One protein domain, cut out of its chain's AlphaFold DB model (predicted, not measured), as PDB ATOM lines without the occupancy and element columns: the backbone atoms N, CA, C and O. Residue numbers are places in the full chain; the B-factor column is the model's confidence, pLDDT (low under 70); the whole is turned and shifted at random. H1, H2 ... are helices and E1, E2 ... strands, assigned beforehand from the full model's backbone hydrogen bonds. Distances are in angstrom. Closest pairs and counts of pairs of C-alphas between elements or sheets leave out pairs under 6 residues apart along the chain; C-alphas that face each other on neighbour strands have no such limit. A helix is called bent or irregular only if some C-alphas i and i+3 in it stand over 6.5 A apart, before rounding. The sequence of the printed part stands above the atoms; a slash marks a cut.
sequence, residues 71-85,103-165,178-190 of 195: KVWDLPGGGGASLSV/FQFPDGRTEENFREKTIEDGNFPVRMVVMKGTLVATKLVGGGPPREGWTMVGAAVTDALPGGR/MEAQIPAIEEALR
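Overview. This is residues 71 to 85, 103 to 165 and 178 to 190 of the 195 residues of an uncharacterized protein of Planctomycetes bacterium (UniProt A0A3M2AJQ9). A three-stranded antiparallel sheet, E3, E4 and E5, has helix H2 over one face, running along the strands, and beyond its E5 edge, across a gap, lies a small two-stranded hairpin, E1 and E2. The short helix H1, between E4 and E5 in the chain, sits by one end of that hairpin. The printed part has 91 residues with two named helices and five named strands, in the order E1, E2, E3, E4, H1, E5, H2; the larger sheet's order is E3, E4, E5, and the class is mixed, helices and strands. The whole is compact, with a radius of gyration of the C-alphas of 13.9 A, and rounded, spanning 37 by 29 by 26 A.

Along the chain. E1 is residues 71 to 74, with C-alpha 71 at (336.038, 358.911, 333.757), and E2 is residues 80 to 85, 17.3 A long. E3, residues 114 to 119, measures 16.7 A. E4, residues 126 to 135, measures 22.8 A and bends by 78 degrees at residue 132. H1 is residues 138 to 141. E5, residues 147 to 157, measures 26.9 A from C-alpha 147 at (345.381, 342.878, 320.409) and bends by 74 degrees at residue 150. H2, residues 178 to 190, measures 18.1 A and ends with C-alpha 190 at (329.177, 367.229, 319.599); it is irregular, with C-alphas 180 and 183 7.2 A apart.

Arrangement. E3 and E4 form a hairpin, antiparallel at 161 degrees, with N 119 and O 126 2.8 A apart. E4 and E5 are antiparallel at 166 degrees, with N 129 and O 154 2.8 A apart and N 135 and O 147 2.8 A apart. Residues 103 to 104 pair antiparallel with residues 134 to 135 of E4. H2 is on this sheet, making two layers, a helix on one face of a sheet, at a height over the sheet of 9.2 A. It lies over E4, at 20 degrees on the local plane, and is only just not over E5, on which 2 of its C-alphas fall. The closest C-alphas of E5 and H2, those of Thr 151 and Met 178, are 6.2 A apart. E2 and E5 are near each other, with 10 pairs of C-alphas within 10 A. E1 and E2 form a hairpin, antiparallel at 173 degrees, with N 73 and O 81 2.9 A apart. H1 is not on the larger sheet; its closest C-alphas with E2, those of Gly 80 and Val 141, are 4.9 A apart. H1 and H2 are apart. In H2, 7 of 9 O i to N i+4 pairs are within hydrogen-bond range; H1 is too short for such a pair.

Size, cuts and confidence. The two C-alphas farthest apart, those of Asp 107 and Pro 162, are 39.4 A apart. Residues 86 to 102 are not printed, with 21.0 A between C-alphas 85 and 103, nor are residues 166 to 177, with 27.0 A between C-alphas 165 and 178. Of the links that are printed whole, E1 to E2, E4 to H1 and H1 to E5 are tight and E3 to E4 is short. The mean pLDDT of the printed part is 95.6, and no printed residue is under 70.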
ATOM      1  N   LYS A  71     337.073 359.928 333.933       96.44
ATOM      2  CA  LYS A  71     336.038 358.911 333.757       96.44
ATOM      3  C   LYS A  71     336.585 357.759 332.930       96.44
ATOM      4  O   LYS A  71     337.382 357.967 332.009       96.44
ATOM      5  N   VAL A  72     336.146 356.548 333.253       98.00
ATOM      6  CA  VAL A  72     336.516 355.317 332.550       98.00
ATOM      7  C   VAL A  72     335.263 354.474 332.368       98.00
ATOM      8  O   VAL A  72     334.451 354.371 333.286       98.00
ATOM      9  N   TRP A  73     335.121 353.864 331.195       98.50
ATOM     10  CA  TRP A  73     333.988 353.008 330.860       98.50
ATOM     11  C   TRP A  73     334.438 351.664 330.296       98.50
ATOM     12  O   TRP A  73     335.496 351.547 329.665       98.50
ATOM     13  N   ASP A  74     333.607 350.659 330.531       98.00
ATOM     14  CA  ASP A  74     333.578 349.390 329.826       98.00
ATOM     15  C   ASP A  74     332.559 349.465 328.693       98.00
ATOM     16  O   ASP A  74     331.457 349.997 328.855       98.00
ATOM     17  N   LEU A  75     332.964 348.955 327.532       97.50
ATOM     18  CA  LEU A  75     332.156 348.937 326.319       97.50
ATOM     19  C   LEU A  75     331.662 347.514 326.031       97.50
ATOM     20  O   LEU A  75     332.302 346.540 326.453       97.50
ATOM     21  N   PRO A  76     330.588 347.374 325.233       93.12
ATOM     22  CA  PRO A  76     330.259 346.107 324.588       93.12
ATOM     23  C   PRO A  76     331.488 345.492 323.886       93.12
ATOM     24  O   PRO A  76     332.418 346.205 323.496       93.12
ATOM     25  N   GLY A  77     331.544 344.158 323.830       92.12
ATOM     26  CA  GLY A  77     332.651 343.440 323.176       92.12
ATOM     27  C   GLY A  77     333.982 343.434 323.919       92.12
ATOM     28  O   GLY A  77     334.997 342.997 323.376       92.12
ATOM     29  N   GLY A  78     334.018 343.928 325.160       94.44
ATOM     30  CA  GLY A  78     335.252 344.008 325.947       94.44
ATOM     31  C   GLY A  78     336.160 345.177 325.557       94.44
ATOM     32  O   GLY A  78     337.369 345.136 325.816       94.44
ATOM     33  N   GLY A  79     335.593 346.207 324.921       97.50
ATOM     34  CA  GLY A  79     336.257 347.488 324.712       97.50
ATOM     35  C   GLY A  79     336.363 348.322 325.994       97.50
ATOM     36  O   GLY A  79     335.839 347.974 327.054       97.50
ATOM     37  N   GLY A  80     337.043 349.459 325.895       98.12
ATOM     38  CA  GLY A  80     337.215 350.393 327.001       98.12
ATOM     39  C   GLY A  80     337.365 351.828 326.518       98.12
ATOM     40  O   GLY A  80     337.950 352.077 325.461       98.12
ATOM     41  N   ALA A  81     336.856 352.765 327.313       98.50
ATOM     42  CA  ALA A  81     336.985 354.193 327.068       98.50
ATOM     43  C   ALA A  81     337.513 354.924 328.299       98.50
ATOM     44  O   ALA A  81     337.281 354.513 329.432       98.50
ATOM     45  N   SER A  82     338.217 356.027 328.074       97.81
ATOM     46  CA  SER A  82     338.645 356.946 329.122       97.81
ATOM     47  C   SER A  82     338.531 358.383 328.644       97.81
ATOM     48  O   SER A  82     338.943 358.685 327.521       97.81
ATOM     49  N   LEU A  83     338.058 359.262 329.519       97.62
ATOM     50  CA  LEU A  83     338.066 360.708 329.335       97.62
ATOM     51  C   LEU A  83     339.056 361.319 330.324       97.62
ATOM     52  O   LEU A  83     339.054 360.972 331.501       97.62
ATOM     53  N   SER A  84     339.927 362.199 329.841       95.62
ATOM     54  CA  SER A  84     341.009 362.808 330.625       95.62
ATOM     55  C   SER A  84     341.147 364.291 330.318       95.62
ATOM     56  O   SER A  84     340.893 364.710 329.189       95.62
ATOM     57  N   VAL A  85     341.602 365.073 331.294       93.94
ATOM     58  CA  VAL A  85     341.986 366.473 331.099       93.94
ATOM     59  C   VAL A  85     343.492 366.580 331.241       93.94
ATOM     60  O   VAL A  85     344.040 366.394 332.325       93.94
ATOM     61  N   PHE A 103     349.760 352.020 319.400       93.88
ATOM     62  CA  PHE A 103     349.051 351.414 318.291       93.88
ATOM     63  C   PHE A 103     350.003 351.118 317.130       93.88
ATOM     64  O   PHE A 103     350.878 351.921 316.810       93.88
ATOM     65  N   GLN A 104     349.861 349.946 316.517       94.94
ATOM     66  CA  GLN A 104     350.691 349.519 315.393       94.94
ATOM     67  C   GLN A 104     349.832 349.254 314.163       94.94
ATOM     68  O   GLN A 104     348.759 348.662 314.258       94.94
ATOM     69  N   PHE A 105     350.347 349.668 313.009       94.12
ATOM     70  CA  PHE A 105     349.745 349.424 311.706       94.12
ATOM     71  C   PHE A 105     350.558 348.325 311.006       94.12
ATOM     72  O   PHE A 105     351.717 348.591 310.676       94.12
ATOM     73  N   PRO A 106     350.005 347.111 310.808       82.81
ATOM     74  CA  PRO A 106     350.750 345.975 310.254       82.81
ATOM     75  C   PRO A 106     351.445 346.289 308.923       82.81
ATOM     76  O   PRO A 106     352.618 345.968 308.750       82.81
ATOM     77  N   ASP A 107     350.753 347.015 308.043       87.44
ATOM     78  CA  ASP A 107     351.227 347.382 306.702       87.44
ATOM     79  C   ASP A 107     351.680 348.851 306.612       87.44
ATOM     80  O   ASP A 107     351.750 349.445 305.536       87.44
ATOM     81  N   GLY A 108     351.972 349.470 307.760       90.88
ATOM     82  CA  GLY A 108     352.164 350.915 307.857       90.88
ATOM     83  C   GLY A 108     350.846 351.695 307.801       90.88
ATOM     84  O   GLY A 108     349.759 351.134 307.684       90.88
ATOM     85  N   ARG A 109     350.933 353.018 307.953       92.25
ATOM     86  CA  ARG A 109     349.761 353.907 307.994       92.25
ATOM     87  C   ARG A 109     349.202 354.116 306.583       92.25
ATOM     88  O   ARG A 109     349.934 354.564 305.703       92.25
ATOM     89  N   THR A 110     347.916 353.842 306.395       94.06
ATOM     90  CA  THR A 110     347.168 354.003 305.139       94.06
ATOM     91  C   THR A 110     345.863 354.757 305.396       94.06
ATOM     92  O   THR A 110     345.440 354.903 306.540       94.06
ATOM     93  N   GLU A 111     345.191 355.222 304.343       91.00
ATOM     94  CA  GLU A 111     343.869 355.864 304.469       91.00
ATOM     95  C   GLU A 111     342.782 354.895 304.970       91.00
ATOM     96  O   GLU A 111     341.804 355.309 305.589       91.00
ATOM     97  N   GLU A 112     342.959 353.591 304.742       91.81
ATOM     98  CA  GLU A 112     342.039 352.562 305.235       91.81
ATOM     99  C   GLU A 112     342.138 352.405 306.756       91.81
ATOM    100  O   GLU A 112     341.124 352.275 307.447       91.81
ATOM    101  N   ASN A 113     343.364 352.427 307.286       94.50
ATOM    102  CA  ASN A 113     343.635 352.116 308.684       94.50
ATOM    103  C   ASN A 113     343.863 353.347 309.568       94.50
ATOM    104  O   ASN A 113     343.966 353.210 310.787       94.50
ATOM    105  N   PHE A 114     343.905 354.540 308.978       96.31
ATOM    106  CA  PHE A 114     344.007 355.799 309.689       96.31
ATOM    107  C   PHE A 114     343.119 356.860 309.039       96.31
ATOM    108  O   PHE A 114     343.336 357.250 307.894       96.31
ATOM    109  N   ARG A 115     342.175 357.401 309.810       96.25
ATOM    110  CA  ARG A 115     341.304 358.511 309.402       96.25
ATOM    111  C   ARG A 115     341.406 359.643 310.412       96.25
ATOM    112  O   ARG A 115     341.462 359.389 311.611       96.25
ATOM    113  N   GLU A 116     341.402 360.880 309.936       96.12
ATOM    114  CA  GLU A 116     341.326 362.078 310.775       96.12
ATOM    115  C   GLU A 116     340.170 362.958 310.317       96.12
ATOM    116  O   GLU A 116     339.882 363.050 309.124       96.12
ATOM    117  N   LYS A 117     339.495 363.583 311.279       96.19
ATOM    118  CA  LYS A 117     338.355 364.462 311.045       96.19
ATOM    119  C   LYS A 117     338.316 365.564 312.096       96.19
ATOM    120  O   LYS A 117     338.632 365.330 313.263       96.19
ATOM    121  N   THR A 118     337.857 366.736 311.678       97.69
ATOM    122  CA  THR A 118     337.473 367.822 312.581       97.69
ATOM    123  C   THR A 118     335.951 367.895 312.671       97.69
ATOM    124  O   THR A 118     335.257 367.761 311.661       97.69
ATOM    125  N   ILE A 119     335.434 368.090 313.879       97.88
ATOM    126  CA  ILE A 119     334.030 368.387 314.162       97.88
ATOM    127  C   ILE A 119     333.975 369.840 314.635       97.88
ATOM    128  O   ILE A 119     334.591 370.174 315.645       97.88
ATOM    129  N   GLU A 120     333.268 370.691 313.895       96.88
ATOM    130  CA  GLU A 120     333.146 372.132 314.187       96.88
ATOM    131  C   GLU A 120     331.703 372.551 314.511       96.88
ATOM    132  O   GLU A 120     331.468 373.652 314.992       96.88
ATOM    133  N   ASP A 121     330.732 371.671 314.274       96.56
ATOM    134  CA  ASP A 121     329.292 371.871 314.476       96.56
ATOM    135  C   ASP A 121     328.785 371.326 315.829       96.56
ATOM    136  O   ASP A 121     327.614 370.980 315.961       96.56
ATOM    137  N   GLY A 122     329.671 371.226 316.825       95.94
ATOM    138  CA  GLY A 122     329.340 370.889 318.216       95.94
ATOM    139  C   GLY A 122     329.503 372.083 319.164       95.94
ATOM    140  O   GLY A 122     329.753 373.206 318.729       95.94
ATOM    141  N   ASN A 123     329.416 371.836 320.473       97.12
ATOM    142  CA  ASN A 123     329.641 372.876 321.488       97.12
ATOM    143  C   ASN A 123     331.085 373.408 321.496       97.12
ATOM    144  O   ASN A 123     331.325 374.566 321.832       97.12
ATOM    145  N   PHE A 124     332.043 372.560 321.115       97.50
ATOM    146  CA  PHE A 124     333.467 372.876 321.061       97.50
ATOM    147  C   PHE A 124     334.110 372.221 319.831       97.50
ATOM    148  O   PHE A 124     333.637 371.165 319.396       97.50
ATOM    149  N   PRO A 125     335.205 372.780 319.283       97.19
ATOM    150  CA  PRO A 125     335.941 372.128 318.210       97.19
ATOM    151  C   PRO A 125     336.556 370.809 318.688       97.19
ATOM    152  O   PRO A 125     337.152 370.730 319.767       97.19
ATOM    153  N   VAL A 126     336.451 369.769 317.861       98.06
ATOM    154  CA  VAL A 126     337.034 368.456 318.153       98.06
ATOM    155  C   VAL A 126     337.907 368.001 317.003       98.06
ATOM    156  O   VAL A 126     337.481 368.004 315.851       98.06
ATOM    157  N   ARG A 127     339.112 367.527 317.320       97.81
ATOM    158  CA  ARG A 127     339.930 366.749 316.384       97.81
ATOM    159  C   ARG A 127     339.909 365.289 316.768       97.81
ATOM    160  O   ARG A 127     340.277 364.934 317.885       97.81
ATOM    161  N   MET A 128     339.469 364.460 315.835       97.75
ATOM    162  CA  MET A 128     339.272 363.034 316.021       97.75
ATOM    163  C   MET A 128     340.149 362.249 315.055       97.75
ATOM    164  O   MET A 128     340.226 362.561 313.869       97.75
ATOM    165  N   VAL A 129     340.772 361.192 315.564       97.50
ATOM    166  CA  VAL A 129     341.490 360.185 314.790       97.50
ATOM    167  C   VAL A 129     340.863 358.819 315.026       97.50
ATOM    168  O   VAL A 129     340.497 358.476 316.152       97.50
ATOM    169  N   VAL A 130     340.767 358.025 313.968       97.69
ATOM    170  CA  VAL A 130     340.343 356.624 314.009       97.69
ATOM    171  C   VAL A 130     341.473 355.781 313.446       97.69
ATOM    172  O   VAL A 130     341.967 356.053 312.353       97.69
ATOM    173  N   MET A 131     341.901 354.777 314.202       97.31
ATOM    174  CA  MET A 131     343.059 353.948 313.886       97.31
ATOM    175  C   MET A 131     342.671 352.478 313.978       97.31
ATOM    176  O   MET A 131     342.190 352.057 315.025       97.31
ATOM    177  N   LYS A 132     342.906 351.697 312.924       97.12
ATOM    178  CA  LYS A 132     342.655 350.249 312.865       97.12
ATOM    179  C   LYS A 132     343.974 349.484 312.765       97.12
ATOM    180  O   LYS A 132     344.860 349.879 312.013       97.12
ATOM    181  N   GLY A 133     344.138 348.414 313.537       96.56
ATOM    182  CA  GLY A 133     345.407 347.690 313.613       96.56
ATOM    183  C   GLY A 133     345.579 346.918 314.915       96.56
ATOM    184  O   GLY A 133     344.655 346.250 315.381       96.56
ATOM    185  N   THR A 134     346.778 346.996 315.487       97.62
ATOM    186  CA  THR A 134     347.146 346.282 316.712       97.62
ATOM    187  C   THR A 134     347.234 347.242 317.890       97.62
ATOM    188  O   THR A 134     348.107 348.112 317.945       97.62
ATOM    189  N   LEU A 135     346.360 347.053 318.879       97.56
ATOM    190  CA  LEU A 135     346.412 347.767 320.149       97.56
ATOM    191  C   LEU A 135     347.560 347.220 321.004       97.56
ATOM    192  O   LEU A 135     347.487 346.100 321.506       97.56
ATOM    193  N   VAL A 136     348.596 348.029 321.220       97.31
ATOM    194  CA  VAL A 136     349.762 347.658 322.042       97.31
ATOM    195  C   VAL A 136     349.561 348.071 323.498       97.31
ATOM    196  O   VAL A 136     349.844 347.308 324.420       97.31
ATOM    197  N   ALA A 137     349.041 349.279 323.726       94.50
ATOM    198  CA  ALA A 137     348.797 349.801 325.067       94.50
ATOM    199  C   ALA A 137     347.441 349.335 325.612       94.50
ATOM    200  O   ALA A 137     346.467 350.088 325.661       94.50
ATOM    201  N   THR A 138     347.392 348.085 326.059       96.69
ATOM    202  CA  THR A 138     346.160 347.391 326.460       96.69
ATOM    203  C   THR A 138     345.623 347.764 327.840       96.69
ATOM    204  O   THR A 138     344.543 347.313 328.204       96.69
ATOM    205  N   LYS A 139     346.305 348.618 328.620       95.44
ATOM    206  CA  LYS A 139     345.824 349.037 329.955       95.44
ATOM    207  C   LYS A 139     344.402 349.610 329.936       95.44
ATOM    208  O   LYS A 139     343.647 349.334 330.859       95.44
ATOM    209  N   LEU A 140     344.035 350.335 328.872       94.94
ATOM    210  CA  LEU A 140     342.687 350.893 328.683       94.94
ATOM    211  C   LEU A 140     341.584 349.826 328.741       94.94
ATOM    212  O   LEU A 140     340.460 350.123 329.115       94.94
ATOM    213  N   VAL A 141     341.919 348.590 328.381       95.94
ATOM    214  CA  VAL A 141     340.989 347.472 328.197       95.94
ATOM    215  C   VAL A 141     341.329 346.301 329.132       95.94
ATOM    216  O   VAL A 141     341.096 345.140 328.807       95.94
ATOM    217  N   GLY A 142     341.938 346.596 330.289       94.38
ATOM    218  CA  GLY A 142     342.273 345.612 331.332       94.38
ATOM    219  C   GLY A 142     343.696 345.038 331.278       94.38
ATOM    220  O   GLY A 142     344.061 344.218 332.115       94.38
ATOM    221  N   GLY A 143     344.530 345.479 330.336       94.94
ATOM    222  CA  GLY A 143     345.905 345.005 330.173       94.94
ATOM    223  C   GLY A 143     346.022 343.729 329.333       94.94
ATOM    224  O   GLY A 143     345.142 343.400 328.528       94.94
ATOM    225  N   GLY A 144     347.148 343.032 329.503       95.94
ATOM    226  CA  GLY A 144     347.476 341.802 328.777       95.94
ATOM    227  C   GLY A 144     348.281 342.019 327.485       95.94
ATOM    228  O   GLY A 144     348.784 343.123 327.249       95.94
ATOM    229  N   PRO A 145     348.449 340.962 326.668       97.62
ATOM    230  CA  PRO A 145     349.210 341.022 325.419       97.62
ATOM    231  C   PRO A 145     348.542 341.942 324.380       97.62
ATOM    232  O   PRO A 145     347.341 342.201 324.500       97.62
ATOM    233  N   PRO A 146     349.287 342.419 323.360       97.50
ATOM    234  CA  PRO A 146     348.733 343.216 322.266       97.50
ATOM    235  C   PRO A 146     347.536 342.548 321.579       97.50
ATOM    236  O   PRO A 146     347.446 341.321 321.539       97.50
ATOM    237  N   ARG A 147     346.626 343.358 321.025       97.44
ATOM    238  CA  ARG A 147     345.381 342.878 320.409       97.44
ATOM    239  C   ARG A 147     345.291 343.303 318.950       97.44
ATOM    240  O   ARG A 147     345.195 344.493 318.666       97.44
ATOM    241  N   GLU A 148     345.351 342.336 318.044       97.25
ATOM    242  CA  GLU A 148     345.217 342.544 316.598       97.25
ATOM    243  C   GLU A 148     343.751 342.686 316.184       97.25
ATOM    244  O   GLU A 148     342.868 342.128 316.831       97.25
ATOM    245  N   GLY A 149     343.490 343.400 315.087       96.50
ATOM    246  CA  GLY A 149     342.127 343.602 314.591       96.50
ATOM    247  C   GLY A 149     341.304 344.525 315.490       96.50
ATOM    248  O   GLY A 149     340.084 344.388 315.588       96.50
ATOM    249  N   TRP A 150     341.959 345.470 316.160       97.94
ATOM    250  CA  TRP A 150     341.325 346.450 317.037       97.94
ATOM    251  C   TRP A 150     341.235 347.810 316.358       97.94
ATOM    252  O   TRP A 150     342.070 348.147 315.519       97.94
ATOM    253  N   THR A 151     340.252 348.600 316.778       97.88
ATOM    254  CA  THR A 151     340.131 350.011 316.414       97.88
ATOM    255  C   THR A 151     340.273 350.866 317.665       97.88
ATOM    256  O   THR A 151     339.757 350.527 318.731       97.88
ATOM    257  N   MET A 152     340.975 351.989 317.534       97.94
ATOM    258  CA  MET A 152     341.048 353.042 318.536       97.94
ATOM    259  C   MET A 152     340.511 354.351 317.960       97.94
ATOM    260  O   MET A 152     340.957 354.795 316.904       97.94
ATOM    261  N   VAL A 153     339.608 354.991 318.698       98.19
ATOM    262  CA  VAL A 153     339.209 356.383 318.482       98.19
ATOM    263  C   VAL A 153     339.932 357.241 319.511       98.19
ATOM    264  O   VAL A 153     339.850 356.990 320.714       98.19
ATOM    265  N   GLY A 154     340.668 358.240 319.041       97.44
ATOM    266  CA  GLY A 154     341.242 359.286 319.876       97.44
ATOM    267  C   GLY A 154     340.623 360.621 319.498       97.44
ATOM    268  O   GLY A 154     340.639 360.977 318.326       97.44
ATOM    269  N   ALA A 155     340.099 361.370 320.458       98.12
ATOM    270  CA  ALA A 155     339.546 362.695 320.214       98.12
ATOM    271  C   ALA A 155     340.104 363.715 321.204       98.12
ATOM    272  O   ALA A 155     340.340 363.395 322.370       98.12
ATOM    273  N   ALA A 156     340.312 364.935 320.725       97.81
ATOM    274  CA  ALA A 156     340.719 366.089 321.507       97.81
ATOM    275  C   ALA A 156     339.676 367.194 321.330       97.81
ATOM    276  O   ALA A 156     339.514 367.703 320.223       97.81
ATOM    277  N   VAL A 157     338.992 367.551 322.413       97.62
ATOM    278  CA  VAL A 157     338.065 368.682 322.487       97.62
ATOM    279  C   VAL A 157     338.864 369.898 322.942       97.62
ATOM    280  O   VAL A 157     339.395 369.922 324.060       97.62
ATOM    281  N   THR A 158     339.006 370.874 322.054       94.56
ATOM    282  CA  THR A 158     339.785 372.091 322.299       94.56
ATOM    283  C   THR A 158     338.887 373.236 322.729       94.56
ATOM    284  O   THR A 158     337.670 373.158 322.618       94.56
ATOM    285  N   ASP A 159     339.491 374.292 323.272       93.25
ATOM    286  CA  ASP A 159     338.828 375.543 323.682       93.25
ATOM    287  C   ASP A 159     337.761 375.414 324.785       93.25
ATOM    288  O   ASP A 159     337.289 376.418 325.309       93.25
ATOM    289  N   ALA A 160     337.459 374.191 325.222       89.94
ATOM    290  CA  ALA A 160     336.551 373.904 326.323       89.94
ATOM    291  C   ALA A 160     337.128 374.271 327.701       89.94
ATOM    292  O   ALA A 160     336.384 374.431 328.664       89.94
ATOM    293  N   LEU A 161     338.458 374.389 327.821       90.50
ATOM    294  CA  LEU A 161     339.148 374.629 329.089       90.50
ATOM    295  C   LEU A 161     340.219 375.725 328.964       90.50
ATOM    296  O   LEU A 161     340.933 375.795 327.960       90.50
ATOM    297  N   PRO A 162     340.419 376.554 330.006       86.44
ATOM    298  CA  PRO A 162     341.456 377.579 329.999       86.44
ATOM    299  C   PRO A 162     342.864 376.980 330.150       86.44
ATOM    300  O   PRO A 162     343.054 375.861 330.644       86.44
ATOM    301  N   GLY A 163     343.872 377.781 329.791       84.56
ATOM    302  CA  GLY A 163     345.284 377.467 330.037       84.56
ATOM    303  C   GLY A 163     345.888 376.442 329.075       84.56
ATOM    304  O   GLY A 163     346.861 375.783 329.431       84.56
ATOM    305  N   GLY A 164     345.313 376.281 327.877       82.62
ATOM    306  CA  GLY A 164     345.818 375.344 326.866       82.62
ATOM    307  C   GLY A 164     345.646 373.872 327.251       82.62
ATOM    308  O   GLY A 164     346.398 373.020 326.781       82.62
ATOM    309  N   ARG A 165     344.693 373.577 328.142       90.00
ATOM    310  CA  ARG A 165     344.254 372.211 328.446       90.00
ATOM    311  C   ARG A 165     343.172 371.800 327.457       90.00
ATOM    312  O   ARG A 165     342.403 372.639 327.001       90.00
ATOM    313  N   MET A 178     333.619 348.590 317.017       97.31
ATOM    314  CA  MET A 178     333.996 349.999 317.061       97.31
ATOM    315  C   MET A 178     333.508 350.769 315.840       97.31
ATOM    316  O   MET A 178     333.024 351.885 316.000       97.31
ATOM    317  N   GLU A 179     333.600 350.198 314.637       95.81
ATOM    318  CA  GLU A 179     333.114 350.853 313.416       95.81
ATOM    319  C   GLU A 179     331.613 351.169 313.507       95.81
ATOM    320  O   GLU A 179     331.185 352.249 313.101       95.81
ATOM    321  N   ALA A 180     330.823 350.288 314.131       95.62
ATOM    322  CA  ALA A 180     329.404 350.537 314.383       95.62
ATOM    323  C   ALA A 180     329.152 351.655 315.415       95.62
ATOM    324  O   ALA A 180     328.125 352.327 315.351       95.62
ATOM    325  N   GLN A 181     330.080 351.876 316.352       97.00
ATOM    326  CA  GLN A 181     329.946 352.879 317.416       97.00
ATOM    327  C   GLN A 181     330.462 354.273 317.037       97.00
ATOM    328  O   GLN A 181     330.079 355.244 317.690       97.00
ATOM    329  N   ILE A 182     331.299 354.412 316.001       97.69
ATOM    330  CA  ILE A 182     331.885 355.708 315.609       97.69
ATOM    331  C   ILE A 182     330.830 356.820 315.459       97.69
ATOM    332  O   ILE A 182     331.045 357.877 316.049       97.69
ATOM    333  N   PRO A 183     329.685 356.628 314.769       98.12
ATOM    334  CA  PRO A 183     328.677 357.684 314.655       98.12
ATOM    335  C   PRO A 183     328.124 358.155 316.008       98.12
ATOM    336  O   PRO A 183     327.948 359.350 316.217       98.12
ATOM    337  N   ALA A 184     327.904 357.234 316.951       98.12
ATOM    338  CA  ALA A 184     327.430 357.577 318.292       98.12
ATOM    339  C   ALA A 184     328.504 358.310 319.112       98.12
ATOM    340  O   ALA A 184     328.186 359.221 319.870       98.12
ATOM    341  N   ILE A 185     329.780 357.957 318.930       98.50
ATOM    342  CA  ILE A 185     330.906 358.673 319.544       98.50
ATOM    343  C   ILE A 185     331.007 360.100 318.986       98.50
ATOM    344  O   ILE A 185     331.229 361.035 319.751       98.50
ATOM    345  N   GLU A 186     330.832 360.291 317.676       98.44
ATOM    346  CA  GLU A 186     330.836 361.626 317.062       98.44
ATOM    347  C   GLU A 186     329.696 362.509 317.585       98.44
ATOM    348  O   GLU A 186     329.921 363.688 317.868       98.44
ATOM    349  N   GLU A 187     328.498 361.945 317.738       98.50
ATOM    350  CA  GLU A 187     327.353 362.648 318.323       98.50
ATOM    351  C   GLU A 187     327.614 363.004 319.790       98.50
ATOM    352  O   GLU A 187     327.398 364.139 320.215       98.50
ATOM    353  N   ALA A 188     328.188 362.069 320.552       98.31
ATOM    354  CA  ALA A 188     328.544 362.317 321.938       98.31
ATOM    355  C   ALA A 188     329.578 363.448 322.088       98.31
ATOM    356  O   ALA A 188     329.486 364.284 322.987       98.31
ATOM    357  N   LEU A 189     330.554 363.506 321.178       98.50
ATOM    358  CA  LEU A 189     331.553 364.574 321.122       98.50
ATOM    359  C   LEU A 189     330.942 365.933 320.755       98.50
ATOM    360  O   LEU A 189     331.395 366.945 321.288       98.50
ATOM    361  N   ARG A 190     329.913 365.982 319.895       98.44
ATOM    362  CA  ARG A 190     329.177 367.229 319.599       98.44
ATOM    363  C   ARG A 190     328.472 367.778 320.838       98.44
ATOM    364  O   ARG A 190     328.505 368.989 321.059       98.44
TER     365      ARG A 190